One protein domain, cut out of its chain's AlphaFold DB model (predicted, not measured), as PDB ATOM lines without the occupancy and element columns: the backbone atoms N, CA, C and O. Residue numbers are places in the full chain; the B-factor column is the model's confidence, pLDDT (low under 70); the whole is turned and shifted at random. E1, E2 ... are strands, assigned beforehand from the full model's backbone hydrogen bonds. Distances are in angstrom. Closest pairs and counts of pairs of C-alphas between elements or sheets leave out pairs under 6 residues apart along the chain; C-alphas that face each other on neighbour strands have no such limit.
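What this domain is: This is residues 11 to 99 of the 109 residues of an uncharacterized protein of Paludibacter sp. 47-17 (UniProt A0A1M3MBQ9). A strongly twisted sheet curls into a small, nearly closed barrel of E1, E2, the first part of E3, E5, E6 and E7. The far part of E3 and its partner E4 lead out to a long loop, residues 45 to 64, as an arm that makes the length. The printed part has 89 residues and no named helix; E1 to E7 follow in chain order in one branched antiparallel sheet, class all strand. The whole is loose, with a radius of gyration of the C-alphas of 16.0 A, and spans 49 by 28 by 21 A.

Where its parts are: E1, residues 11 to 14, begins at C-alpha (39.921, 29.373, 18.281). E2, residues 19 to 29, measures 25.0 A and bends by 75 degrees at residue 26. E3, residues 32 to 44, measures 34.5 A and bends by 53 degrees at residue 41. E4 is residues 65 to 70, E5 76 to 82, E6 85 to 87, and E7 95 to 98, ending at C-alpha (40.244, 34.885, 17.697).

How they stand to each other: E1 to E4 form a meander, each strand the antiparallel neighbour of the one before. E2 and E7 lie on opposite sides of E1, with N 13 and O 20 at 2.8 A, and N 12 and O 96 at 2.9 A. E3 has E2 on one side, N 23 to O 36 2.9 A, and on the other side E4, N 41 to O 67 2.9 A, and E5, N 35 to O 77 2.8 A. E5 and E6 are a hairpin, N 82 to O 85 2.9 A. The closest C-alphas of E6 and E7, Trp 86 and Tyr 95, are 5.2 A apart.

The domain as a whole: The farthest C-alphas, Ser 29 and Gln 51, are 50.2 A apart. The link E3 to E4 is long; residues 49 to 50 pair antiparallel with 57 to 58 there. The printed part has no cut, and no printed residue is under 70 in pLDDT.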
ATOM      1  N   CYS A  11      41.018  29.811  19.120       96.75
ATOM      2  CA  CYS A  11      39.921  29.373  18.281       96.75
ATOM      3  C   CYS A  11      38.731  29.007  19.169       96.75
ATOM      4  O   CYS A  11      38.846  28.144  20.025       96.75
ATOM      5  N   ASN A  12      37.582  29.647  18.990       97.75
ATOM      6  CA  ASN A  12      36.418  29.382  19.836       97.75
ATOM      7  C   ASN A  12      35.406  28.526  19.070       97.75
ATOM      8  O   ASN A  12      35.077  28.833  17.920       97.75
ATOM      9  N   LEU A  13      34.929  27.450  19.692       97.00
ATOM     10  CA  LEU A  13      33.892  26.581  19.147       97.00
ATOM     11  C   LEU A  13      32.525  27.168  19.486       97.00
ATOM     12  O   LEU A  13      32.108  27.141  20.639       97.00
ATOM     13  N   TYR A  14      31.821  27.660  18.472       95.88
ATOM     14  CA  TYR A  14      30.450  28.141  18.610       95.88
ATOM     15  C   TYR A  14      29.492  26.965  18.446       95.88
ATOM     16  O   TYR A  14      29.421  26.355  17.377       95.88
ATOM     17  N   LEU A  15      28.776  26.623  19.509       93.12
ATOM     18  CA  LEU A  15      27.737  25.607  19.479       93.12
ATOM     19  C   LEU A  15      26.423  26.257  19.019       93.12
ATOM     20  O   LEU A  15      26.425  27.009  18.046       93.12
ATOM     21  N   TRP A  16      25.291  25.907  19.618       90.62
ATOM     22  CA  TRP A  16      24.018  26.538  19.274       90.62
ATOM     23  C   TRP A  16      23.968  27.938  19.879       90.62
ATOM     24  O   TRP A  16      23.917  28.924  19.149       90.62
ATOM     25  N   THR A  17      24.073  27.994  21.198       92.81
ATOM     26  CA  THR A  17      24.121  29.227  21.986       92.81
ATOM     27  C   THR A  17      25.430  29.329  22.771       92.81
ATOM     28  O   THR A  17      26.027  30.401  22.822       92.81
ATOM     29  N   ASP A  18      25.948  28.202  23.266       95.75
ATOM     30  CA  ASP A  18      27.224  28.122  23.984       95.75
ATOM     31  C   ASP A  18      28.464  28.381  23.114       95.75
ATOM     32  O   ASP A  18      28.486  28.146  21.898       95.75
ATOM     33  N   VAL A  19      29.552  28.785  23.774       97.56
ATOM     34  CA  VAL A  19      30.880  28.948  23.171       97.56
ATOM     35  C   VAL A  19      31.936  28.286  24.047       97.56
ATOM     36  O   VAL A  19      32.060  28.628  25.219       97.56
ATOM     37  N   GLU A  20      32.742  27.387  23.479       97.94
ATOM     38  CA  GLU A  20      33.868  26.740  24.171       97.94
ATOM     39  C   GLU A  20      35.224  27.301  23.697       97.94
ATOM     40  O   GLU A  20      35.458  27.372  22.483       97.94
ATOM     41  N   PRO A  21      36.151  27.642  24.614       98.19
ATOM     42  CA  PRO A  21      37.463  28.175  24.258       98.19
ATOM     43  C   PRO A  21      38.471  27.074  23.903       98.19
ATOM     44  O   PRO A  21      38.618  26.078  24.618       98.19
ATOM     45  N   TYR A  22      39.223  27.297  22.824       98.38
ATOM     46  CA  TYR A  22      40.410  26.520  22.469       98.38
ATOM     47  C   TYR A  22      41.592  27.447  22.164       98.38
ATOM     48  O   TYR A  22      41.429  28.579  21.699       98.38
ATOM     49  N   GLU A  23      42.797  26.937  22.377       98.38
ATOM     50  CA  GLU A  23      44.054  27.560  21.959       98.38
ATOM     51  C   GLU A  23      44.626  26.843  20.732       98.38
ATOM     52  O   GLU A  23      44.460  25.631  20.575       98.38
ATOM     53  N   VAL A  24      45.300  27.586  19.855       98.12
ATOM     54  CA  VAL A  24      46.065  27.017  18.743       98.12
ATOM     55  C   VAL A  24      47.449  26.648  19.262       98.12
ATOM     56  O   VAL A  24      48.229  27.513  19.645       98.12
ATOM     57  N   VAL A  25      47.750  25.350  19.269       98.19
ATOM     58  CA  VAL A  25      49.015  24.809  19.786       98.19
ATOM     59  C   VAL A  25      50.060  24.698  18.678       98.19
ATOM     60  O   VAL A  25      51.236  24.963  18.907       98.19
ATOM     61  N   GLU A  26      49.641  24.329  17.467       97.75
ATOM     62  CA  GLU A  26      50.548  24.135  16.335       97.75
ATOM     63  C   GLU A  26      49.879  24.513  15.012       97.75
ATOM     64  O   GLU A  26      48.722  24.164  14.750       97.75
ATOM     65  N   VAL A  27      50.634  25.177  14.135       97.75
ATOM     66  CA  VAL A  27      50.232  25.439  12.751       97.75
ATOM     67  C   VAL A  27      50.866  24.398  11.834       97.75
ATOM     68  O   VAL A  27      52.045  24.483  11.510       97.75
ATOM     69  N   VAL A  28      50.063  23.430  11.386       97.25
ATOM     70  CA  VAL A  28      50.517  22.351  10.489       97.25
ATOM     71  C   VAL A  28      50.610  22.848   9.044       97.25
ATOM     72  O   VAL A  28      51.491  22.452   8.286       97.25
ATOM     73  N   SER A  29      49.670  23.698   8.627       95.50
ATOM     74  CA  SER A  29      49.675  24.366   7.324       95.50
ATOM     75  C   SER A  29      48.807  25.631   7.367       95.50
ATOM     76  O   SER A  29      48.024  25.796   8.304       95.50
ATOM     77  N   PRO A  30      48.827  26.492   6.330       94.56
ATOM     78  CA  PRO A  30      47.963  27.679   6.271       94.56
ATOM     79  C   PRO A  30      46.458  27.389   6.386       94.56
ATOM     80  O   PRO A  30      45.662  28.304   6.567       94.56
ATOM     81  N   LYS A  31      46.045  26.122   6.243       94.62
ATOM     82  CA  LYS A  31      44.650  25.680   6.338       94.62
ATOM     83  C   LYS A  31      44.440  24.569   7.363       94.62
ATOM     84  O   LYS A  31      43.357  23.999   7.383       94.62
ATOM     85  N   LYS A  32      45.438  24.208   8.171       96.50
ATOM     86  CA  LYS A  32      45.346  23.094   9.124       96.50
ATOM     87  C   LYS A  32      46.104  23.432  10.398       96.50
ATOM     88  O   LYS A  32      47.291  23.741  10.340       96.50
ATOM     89  N   VAL A  33      45.434  23.319  11.537       97.62
ATOM     90  CA  VAL A  33      46.030  23.597  12.848       97.62
ATOM     91  C   VAL A  33      45.671  22.510  13.857       97.62
ATOM     92  O   VAL A  33      44.652  21.825  13.713       97.62
ATOM     93  N   MET A  34      46.517  22.369  14.871       98.19
ATOM     94  CA  MET A  34      46.236  21.598  16.076       98.19
ATOM     95  C   MET A  34      45.764  22.563  17.158       98.19
ATOM     96  O   MET A  34      46.431  23.558  17.446       98.19
ATOM     97  N   ILE A  35      44.614  22.266  17.747       97.88
ATOM     98  CA  ILE A  35      44.006  23.043  18.821       97.88
ATOM     99  C   ILE A  35      43.889  22.201  20.083       97.88
ATOM    100  O   ILE A  35      43.853  20.973  20.019       97.88
ATOM    101  N   ARG A  36      43.777  22.863  21.229       98.31
ATOM    102  CA  ARG A  36      43.534  22.219  22.521       98.31
ATOM    103  C   ARG A  36      42.455  22.967  23.277       98.31
ATOM    104  O   ARG A  36      42.423  24.196  23.240       98.31
ATOM    105  N   LYS A  37      41.558  22.232  23.937       97.94
ATOM    106  CA  LYS A  37      40.530  22.842  24.784       97.94
ATOM    107  C   LYS A  37      41.201  23.557  25.960       97.94
ATOM    108  O   LYS A  37      42.203  23.071  26.473       97.94
ATOM    109  N   MET A  38      40.653  24.691  26.377       98.44
ATOM    110  CA  MET A  38      41.103  25.396  27.578       98.44
ATOM    111  C   MET A  38      40.177  25.103  28.760       98.44
ATOM    112  O   MET A  38      38.972  24.905  28.578       98.44
ATOM    113  N   ASP A  39      40.731  25.125  29.970       98.12
ATOM    114  CA  ASP A  39      39.925  25.184  31.187       98.12
ATOM    115  C   ASP A  39      39.222  26.536  31.261       98.12
ATOM    116  O   ASP A  39      39.821  27.566  30.948       98.12
ATOM    117  N   ALA A  40      37.964  26.540  31.697       97.56
ATOM    118  CA  ALA A  40      37.186  27.757  31.870       97.56
ATOM    119  C   ALA A  40      36.474  27.751  33.224       97.56
ATOM    120  O   ALA A  40      35.601  26.921  33.476       97.56
ATOM    121  N   VAL A  41      36.835  28.704  34.085       97.50
ATOM    122  CA  VAL A  41      36.268  28.855  35.430       97.50
ATOM    123  C   VAL A  41      35.419  30.119  35.488       97.50
ATOM    124  O   VAL A  41      35.900  31.215  35.190       97.50
ATOM    125  N   LEU A  42      34.154  29.972  35.887       96.94
ATOM    126  CA  LEU A  42      33.229  31.089  36.054       96.94
ATOM    127  C   LEU A  42      33.676  31.962  37.231       96.94
ATOM    128  O   LEU A  42      33.846  31.477  38.349       96.94
ATOM    129  N   LYS A  43      33.871  33.255  36.979       97.38
ATOM    130  CA  LYS A  43      34.261  34.257  37.985       97.38
ATOM    131  C   LYS A  43      33.119  35.168  38.380       97.38
ATOM    132  O   LYS A  43      33.026  35.563  39.535       97.38
ATOM    133  N   VAL A  44      32.263  35.496  37.421       95.81
ATOM    134  CA  VAL A  44      31.051  36.277  37.650       95.81
ATOM    135  C   VAL A  44      29.915  35.511  37.009       95.81
ATOM    136  O   VAL A  44      29.966  35.275  35.804       95.81
ATOM    137  N   ALA A  45      28.947  35.093  37.819       93.88
ATOM    138  CA  ALA A  45      27.723  34.453  37.360       93.88
ATOM    139  C   ALA A  45      26.630  35.510  37.136       93.88
ATOM    140  O   ALA A  45      26.614  36.498  37.882       93.88
ATOM    141  N   PRO A  46      25.698  35.286  36.195       93.75
ATOM    142  CA  PRO A  46      24.479  36.080  36.111       93.75
ATOM    143  C   PRO A  46      23.724  36.096  37.443       93.75
ATOM    144  O   PRO A  46      23.800  35.136  38.217       93.75
ATOM    145  N   GLN A  47      23.037  37.194  37.739       93.25
ATOM    146  CA  GLN A  47      22.369  37.417  39.026       93.25
ATOM    147  C   GLN A  47      20.848  37.533  38.898       93.25
ATOM    148  O   GLN A  47      20.128  37.267  39.862       93.25
ATOM    149  N   THR A  48      20.347  37.923  37.728       93.81
ATOM    150  CA  THR A  48      18.950  38.299  37.534       93.81
ATOM    151  C   THR A  48      18.201  37.196  36.798       93.81
ATOM    152  O   THR A  48      18.221  37.101  35.570       93.81
ATOM    153  N   PHE A  49      17.494  36.381  37.580       92.69
ATOM    154  CA  PHE A  49      16.623  35.323  37.082       92.69
ATOM    155  C   PHE A  49      15.161  35.658  37.365       92.69
ATOM    156  O   PHE A  49      14.755  35.814  38.518       92.69
ATOM    157  N   HIS A  50      14.357  35.725  36.309       91.31
ATOM    158  CA  HIS A  50      12.915  35.923  36.394       91.31
ATOM    159  C   HIS A  50      12.195  34.582  36.361       91.31
ATOM    160  O   HIS A  50      12.481  33.725  35.521       91.31
ATOM    161  N   GLN A  51      11.225  34.407  37.257       90.06
ATOM    162  CA  GLN A  51      10.374  33.225  37.260       90.06
ATOM    163  C   GLN A  51       9.497  33.203  35.998       90.06
ATOM    164  O   GLN A  51       8.722  34.127  35.755       90.06
ATOM    165  N   GLY A  52       9.597  32.134  35.206       83.81
ATOM    166  CA  GLY A  52       8.846  31.960  33.961       83.81
ATOM    167  C   GLY A  52       9.565  31.032  32.976       83.81
ATOM    168  O   GLY A  52      10.715  30.660  33.191       83.81
ATOM    169  N   GLY A  53       8.890  30.643  31.889       75.38
ATOM    170  CA  GLY A  53       9.440  29.690  30.913       75.38
ATOM    171  C   GLY A  53       9.476  28.244  31.430       75.38
ATOM    172  O   GLY A  53       8.643  27.861  32.249       75.38
ATOM    173  N   PHE A  54      10.413  27.429  30.925       79.75
ATOM    174  CA  PHE A  54      10.585  26.033  31.363       79.75
ATOM    175  C   PHE A  54      11.279  25.923  32.734       79.75
ATOM    176  O   PHE A  54      10.900  25.070  33.531       79.75
ATOM    177  N   ALA A  55      12.251  26.798  33.027       79.75
ATOM    178  CA  ALA A  55      12.985  26.819  34.298       79.75
ATOM    179  C   ALA A  55      13.064  28.232  34.909       79.75
ATOM    180  O   ALA A  55      12.593  28.446  36.023       79.75
ATOM    181  N   ALA A  56      13.628  29.194  34.179       86.75
ATOM    182  CA  ALA A  56      13.664  30.622  34.498       86.75
ATOM    183  C   ALA A  56      14.136  31.392  33.252       86.75
ATOM    184  O   ALA A  56      14.653  30.781  32.316       86.75
ATOM    185  N   HIS A  57      14.002  32.719  33.250       90.88
ATOM    186  CA  HIS A  57      14.665  33.586  32.275       90.88
ATOM    187  C   HIS A  57      15.832  34.331  32.932       90.88
ATOM    188  O   HIS A  57      15.621  35.107  33.863       90.88
ATOM    189  N   CYS A  58      17.049  34.104  32.442       93.06
ATOM    190  CA  CYS A  58      18.259  34.812  32.844       93.06
ATOM    191  C   CYS A  58      18.400  36.102  32.021       93.06
ATOM    192  O   CYS A  58      18.790  36.044  30.850       93.06
ATOM    193  N   GLU A  59      18.084  37.253  32.621       92.25
ATOM    194  CA  GLU A  59      18.128  38.562  31.946       92.25
ATOM    195  C   GLU A  59      19.569  38.988  31.650       92.25
ATOM    196  O   GLU A  59      19.892  39.407  30.541       92.25
ATOM    197  N   ASP A  60      20.463  38.845  32.626       93.25
ATOM    198  CA  ASP A  60      21.847  39.304  32.536       93.25
ATOM    199  C   ASP A  60      22.804  38.187  32.100       93.25
ATOM    200  O   ASP A  60      23.947  38.126  32.537       93.25
ATOM    201  N   ASN A  61      22.357  37.304  31.206       91.94
ATOM    202  CA  ASN A  61      23.127  36.152  30.724       91.94
ATOM    203  C   ASN A  61      24.536  36.545  30.218       91.94
ATOM    204  O   ASN A  61      25.529  35.887  30.524       91.94
ATOM    205  N   ASP A  62      24.652  37.677  29.516       93.19
ATOM    206  CA  ASP A  62      25.918  38.214  28.985       93.19
ATOM    207  C   ASP A  62      26.824  38.878  30.051       93.19
ATOM    208  O   ASP A  62      27.960  39.290  29.770       93.19
ATOM    209  N   SER A  63      26.361  38.998  31.302       95.50
ATOM    210  CA  SER A  63      27.154  39.539  32.416       95.50
ATOM    211  C   SER A  63      28.244  38.568  32.884       95.50
ATOM    212  O   SER A  63      29.199  38.984  33.548       95.50
ATOM    213  N   GLN A  64      28.161  37.300  32.464       95.69
ATOM    214  CA  GLN A  64      29.103  36.258  32.839       95.69
ATOM    215  C   GLN A  64      30.559  36.617  32.503       95.69
ATOM    216  O   GLN A  64      30.874  37.211  31.464       95.69
ATOM    217  N   ARG A  65      31.481  36.261  33.397       96.75
ATOM    218  CA  ARG A  65      32.927  36.422  33.186       96.75
ATOM    219  C   ARG A  65      33.626  35.115  33.485       96.75
ATOM    220  O   ARG A  65      33.432  34.545  34.556       96.75
ATOM    221  N   TRP A  66      34.473  34.688  32.560       97.81
ATOM    222  CA  TRP A  66      35.212  33.437  32.649       97.81
ATOM    223  C   TRP A  66      36.708  33.705  32.631       97.81
ATOM    224  O   TRP A  66      37.197  34.495  31.824       97.81
ATOM    225  N   GLU A  67      37.430  33.016  33.504       98.00
ATOM    226  CA  GLU A  67      38.879  32.898  33.413       98.00
ATOM    227  C   GLU A  67      39.203  31.646  32.599       98.00
ATOM    228  O   GLU A  67      38.805  30.544  32.976       98.00
ATOM    229  N   CYS A  68      39.890  31.830  31.470       97.81
ATOM    230  CA  CYS A  68      40.316  30.736  30.604       97.81
ATOM    231  C   CYS A  68      41.810  30.475  30.803       97.81
ATOM    232  O   CYS A  68      42.610  31.406  30.695       97.81
ATOM    233  N   THR A  69      42.194  29.223  31.050       98.00
ATOM    234  CA  THR A  69      43.595  28.829  31.271       98.00
ATOM    235  C   THR A  69      43.979  27.637  30.402       98.00
ATOM    236  O   THR A  69      43.155  26.773  30.101       98.00
ATOM    237  N   SER A  70      45.226  27.628  29.930       97.31
ATOM    238  CA  SER A  70      45.762  26.511  29.152       97.31
ATOM    239  C   SER A  70      45.926  25.292  30.057       97.31
ATOM    240  O   SER A  70      46.469  25.415  31.155       97.31
ATOM    241  N   ASN A  71      45.483  24.127  29.586       96.88
ATOM    242  CA  ASN A  71      45.656  22.862  30.288       96.88
ATOM    243  C   ASN A  71      46.377  21.862  29.370       96.88
ATOM    244  O   ASN A  71      45.787  21.409  28.384       96.88
ATOM    245  N   PRO A  72      47.651  21.524  29.653       95.69
ATOM    246  CA  PRO A  72      48.442  20.674  28.778       95.69
ATOM    247  C   PRO A  72      48.019  19.205  28.762       95.69
ATOM    248  O   PRO A  72      48.394  18.506  27.821       95.69
ATOM    249  N   ASP A  73      47.223  18.763  29.735       97.38
ATOM    250  CA  ASP A  73      46.769  17.376  29.851       97.38
ATOM    251  C   ASP A  73      45.614  17.057  28.888       97.38
ATOM    252  O   ASP A  73      45.300  15.889  28.641       97.38
ATOM    253  N   TYR A  74      44.974  18.081  28.308       96.94
ATOM    254  CA  TYR A  74      43.918  17.877  27.324       96.94
ATOM    255  C   TYR A  74      44.452  17.444  25.953       96.94
ATOM    256  O   TYR A  74      45.491  17.930  25.494       96.94
ATOM    257  N   PRO A  75      43.719  16.555  25.254       97.06
ATOM    258  CA  PRO A  75      44.146  16.052  23.959       97.06
ATOM    259  C   PRO A  75      44.177  17.165  22.912       97.06
ATOM    260  O   PRO A  75      43.338  18.071  22.900       97.06
ATOM    261  N   LEU A  76      45.131  17.050  21.988       97.50
ATOM    262  CA  LEU A  76      45.159  17.883  20.795       97.50
ATOM    263  C   LEU A  76      44.131  17.385  19.783       97.50
ATOM    264  O   LEU A  76      44.023  16.190  19.505       97.50
ATOM    265  N   GLU A  77      43.420  18.322  19.178       96.00
ATOM    266  CA  GLU A  77      42.467  18.068  18.113       96.00
ATOM    267  C   GLU A  77      42.895  18.791  16.841       96.00
ATOM    268  O   GLU A  77      43.434  19.893  16.871       96.00
ATOM    269  N   THR A  78      42.629  18.188  15.688       96.62
ATOM    270  CA  THR A  78      42.946  18.796  14.396       96.62
ATOM    271  C   THR A  78      41.711  19.457  13.797       96.62
ATOM    272  O   THR A  78      40.666  18.816  13.656       96.62
ATOM    273  N   ILE A  79      41.862  20.701  13.344       97.12
ATOM    274  CA  ILE A  79      40.859  21.395  12.531       97.12
ATOM    275  C   ILE A  79      41.470  21.895  11.222       97.12
ATOM    276  O   ILE A  79      42.660  22.209  11.134       97.12
ATOM    277  N   THR A  80      40.629  21.976  10.195       95.62
ATOM    278  CA  THR A  80      41.013  22.388   8.844       95.62
ATOM    279  C   THR A  80      40.072  23.483   8.356       95.62
ATOM    280  O   THR A  80      38.868  23.441   8.613       95.62
ATOM    281  N   LEU A  81      40.608  24.456   7.623       95.00
ATOM    282  CA  LEU A  81      39.832  25.480   6.941       95.00
ATOM    283  C   LEU A  81      39.186  24.900   5.679       95.00
ATOM    284  O   LEU A  81      39.868  24.466   4.749       95.00
ATOM    285  N   THR A  82      37.858  24.931   5.636       91.31
ATOM    286  CA  THR A  82      37.044  24.505   4.490       91.31
ATOM    287  C   THR A  82      36.226  25.676   3.945       91.31
ATOM    288  O   THR A  82      36.228  26.765   4.516       91.31
ATOM    289  N   LYS A  83      35.448  25.449   2.878       90.25
ATOM    290  CA  LYS A  83      34.467  26.435   2.386       90.25
ATOM    291  C   LYS A  83      33.398  26.818   3.425       90.25
ATOM    292  O   LYS A  83      32.785  27.866   3.287       90.25
ATOM    293  N   ASN A  84      33.188  25.978   4.443       89.25
ATOM    294  CA  ASN A  84      32.242  26.227   5.533       89.25
ATOM    295  C   ASN A  84      32.902  26.928   6.736       89.25
ATOM    296  O   ASN A  84      32.226  27.181   7.723       89.25
ATOM    297  N   GLY A  85      34.211  27.204   6.682       92.94
ATOM    298  CA  GLY A  85      34.996  27.706   7.809       92.94
ATOM    299  C   GLY A  85      35.890  26.638   8.444       92.94
ATOM    300  O   GLY A  85      36.081  25.546   7.894       92.94
ATOM    301  N   TRP A  86      36.470  26.984   9.592       95.56
ATOM    302  CA  TRP A  86      37.366  26.121  10.355       95.56
ATOM    303  C   TRP A  86      36.584  25.046  11.113       95.56
ATOM    304  O   TRP A  86      35.633  25.334  11.842       95.56
ATOM    305  N   GLY A  87      36.990  23.786  10.975       95.50
ATOM    306  CA  GLY A  87      36.416  22.721  11.786       95.50
ATOM    307  C   GLY A  87      37.023  21.348  11.565       95.50
ATOM    308  O   GLY A  87      37.922  21.157  10.747       95.50
ATOM    309  N   LYS A  88      36.513  20.376  12.321       92.06
ATOM    310  CA  LYS A  88      36.854  18.962  12.152       92.06
ATOM    311  C   LYS A  88      36.360  18.456  10.786       92.06
ATOM    312  O   LYS A  88      35.364  18.990  10.276       92.06
ATOM    313  N   PRO A  89      36.993  17.426  10.199       81.69
ATOM    314  CA  PRO A  89      36.477  16.770   9.000       81.69
ATOM    315  C   PRO A  89      34.996  16.391   9.163       81.69
ATOM    316  O   PRO A  89      34.608  15.835  10.186       81.69
ATOM    317  N   GLY A  90      34.158  16.742   8.184       80.19
ATOM    318  CA  GLY A  90      32.711  16.482   8.226       80.19
ATOM    319  C   GLY A  90      31.887  17.416   9.128       80.19
ATOM    320  O   GLY A  90      30.671  17.264   9.200       80.19
ATOM    321  N   SER A  91      32.504  18.394   9.799       82.19
ATOM    322  CA  SER A  91      31.786  19.377  10.623       82.19
ATOM    323  C   SER A  91      31.344  20.616   9.829       82.19
ATOM    324  O   SER A  91      31.853  20.915   8.748       82.19
ATOM    325  N   HIS A  92      30.418  21.383  10.403       84.56
ATOM    326  CA  HIS A  92      29.846  22.595   9.802       84.56
ATOM    327  C   HIS A  92      30.685  23.866  10.047       84.56
ATOM    328  O   HIS A  92      30.126  24.953  10.101       84.56
ATOM    329  N   GLY A  93      32.006  23.746  10.233       87.75
ATOM    330  CA  GLY A  93      32.890  24.917  10.318       87.75
ATOM    331  C   GLY A  93      32.613  25.845  11.511       87.75
ATOM    332  O   GLY A  93      32.582  27.062  11.367       87.75
ATOM    333  N   ARG A  94      32.352  25.270  12.690       93.25
ATOM    334  CA  ARG A  94      31.891  26.002  13.886       93.25
ATOM    335  C   ARG A  94      32.997  26.675  14.705       93.25
ATOM    336  O   ARG A  94      32.703  27.367  15.677       93.25
ATOM    337  N   TYR A  95      34.252  26.468  14.332       96.06
ATOM    338  CA  TYR A  95      35.380  27.081  15.013       96.06
ATOM    339  C   TYR A  95      35.670  28.445  14.384       96.06
ATOM    340  O   TYR A  95      35.698  28.575  13.158       96.06
ATOM    341  N   LYS A  96      35.883  29.471  15.209       95.81
ATOM    342  CA  LYS A  96      36.227  30.821  14.741       95.81
ATOM    343  C   LYS A  96      37.528  31.286  15.377       95.81
ATOM    344  O   LYS A  96      37.656  31.286  16.601       95.81
ATOM    345  N   MET A  97      38.472  31.697  14.534       96.56
ATOM    346  CA  MET A  97      39.763  32.236  14.960       96.56
ATOM    347  C   MET A  97      39.580  33.552  15.722       96.56
ATOM    348  O   MET A  97      38.753  34.386  15.349       96.56
ATOM    349  N   SER A  98      40.350  33.738  16.793       96.75
ATOM    350  CA  SER A  98      40.244  34.885  17.697       96.75
ATOM    351  C   SER A  98      41.587  35.222  18.347       96.75
ATOM    352  O   SER A  98      42.415  34.347  18.584       96.75
ATOM    353  N   ASP A  99      41.784  36.495  18.683       97.25
ATOM    354  CA  ASP A  99      42.939  36.953  19.470       97.25
ATOM    355  C   ASP A  99      42.755  36.690  20.972       97.25
ATOM    356  O   ASP A  99      43.686  36.861  21.756       97.25
TER     357      ASP A  99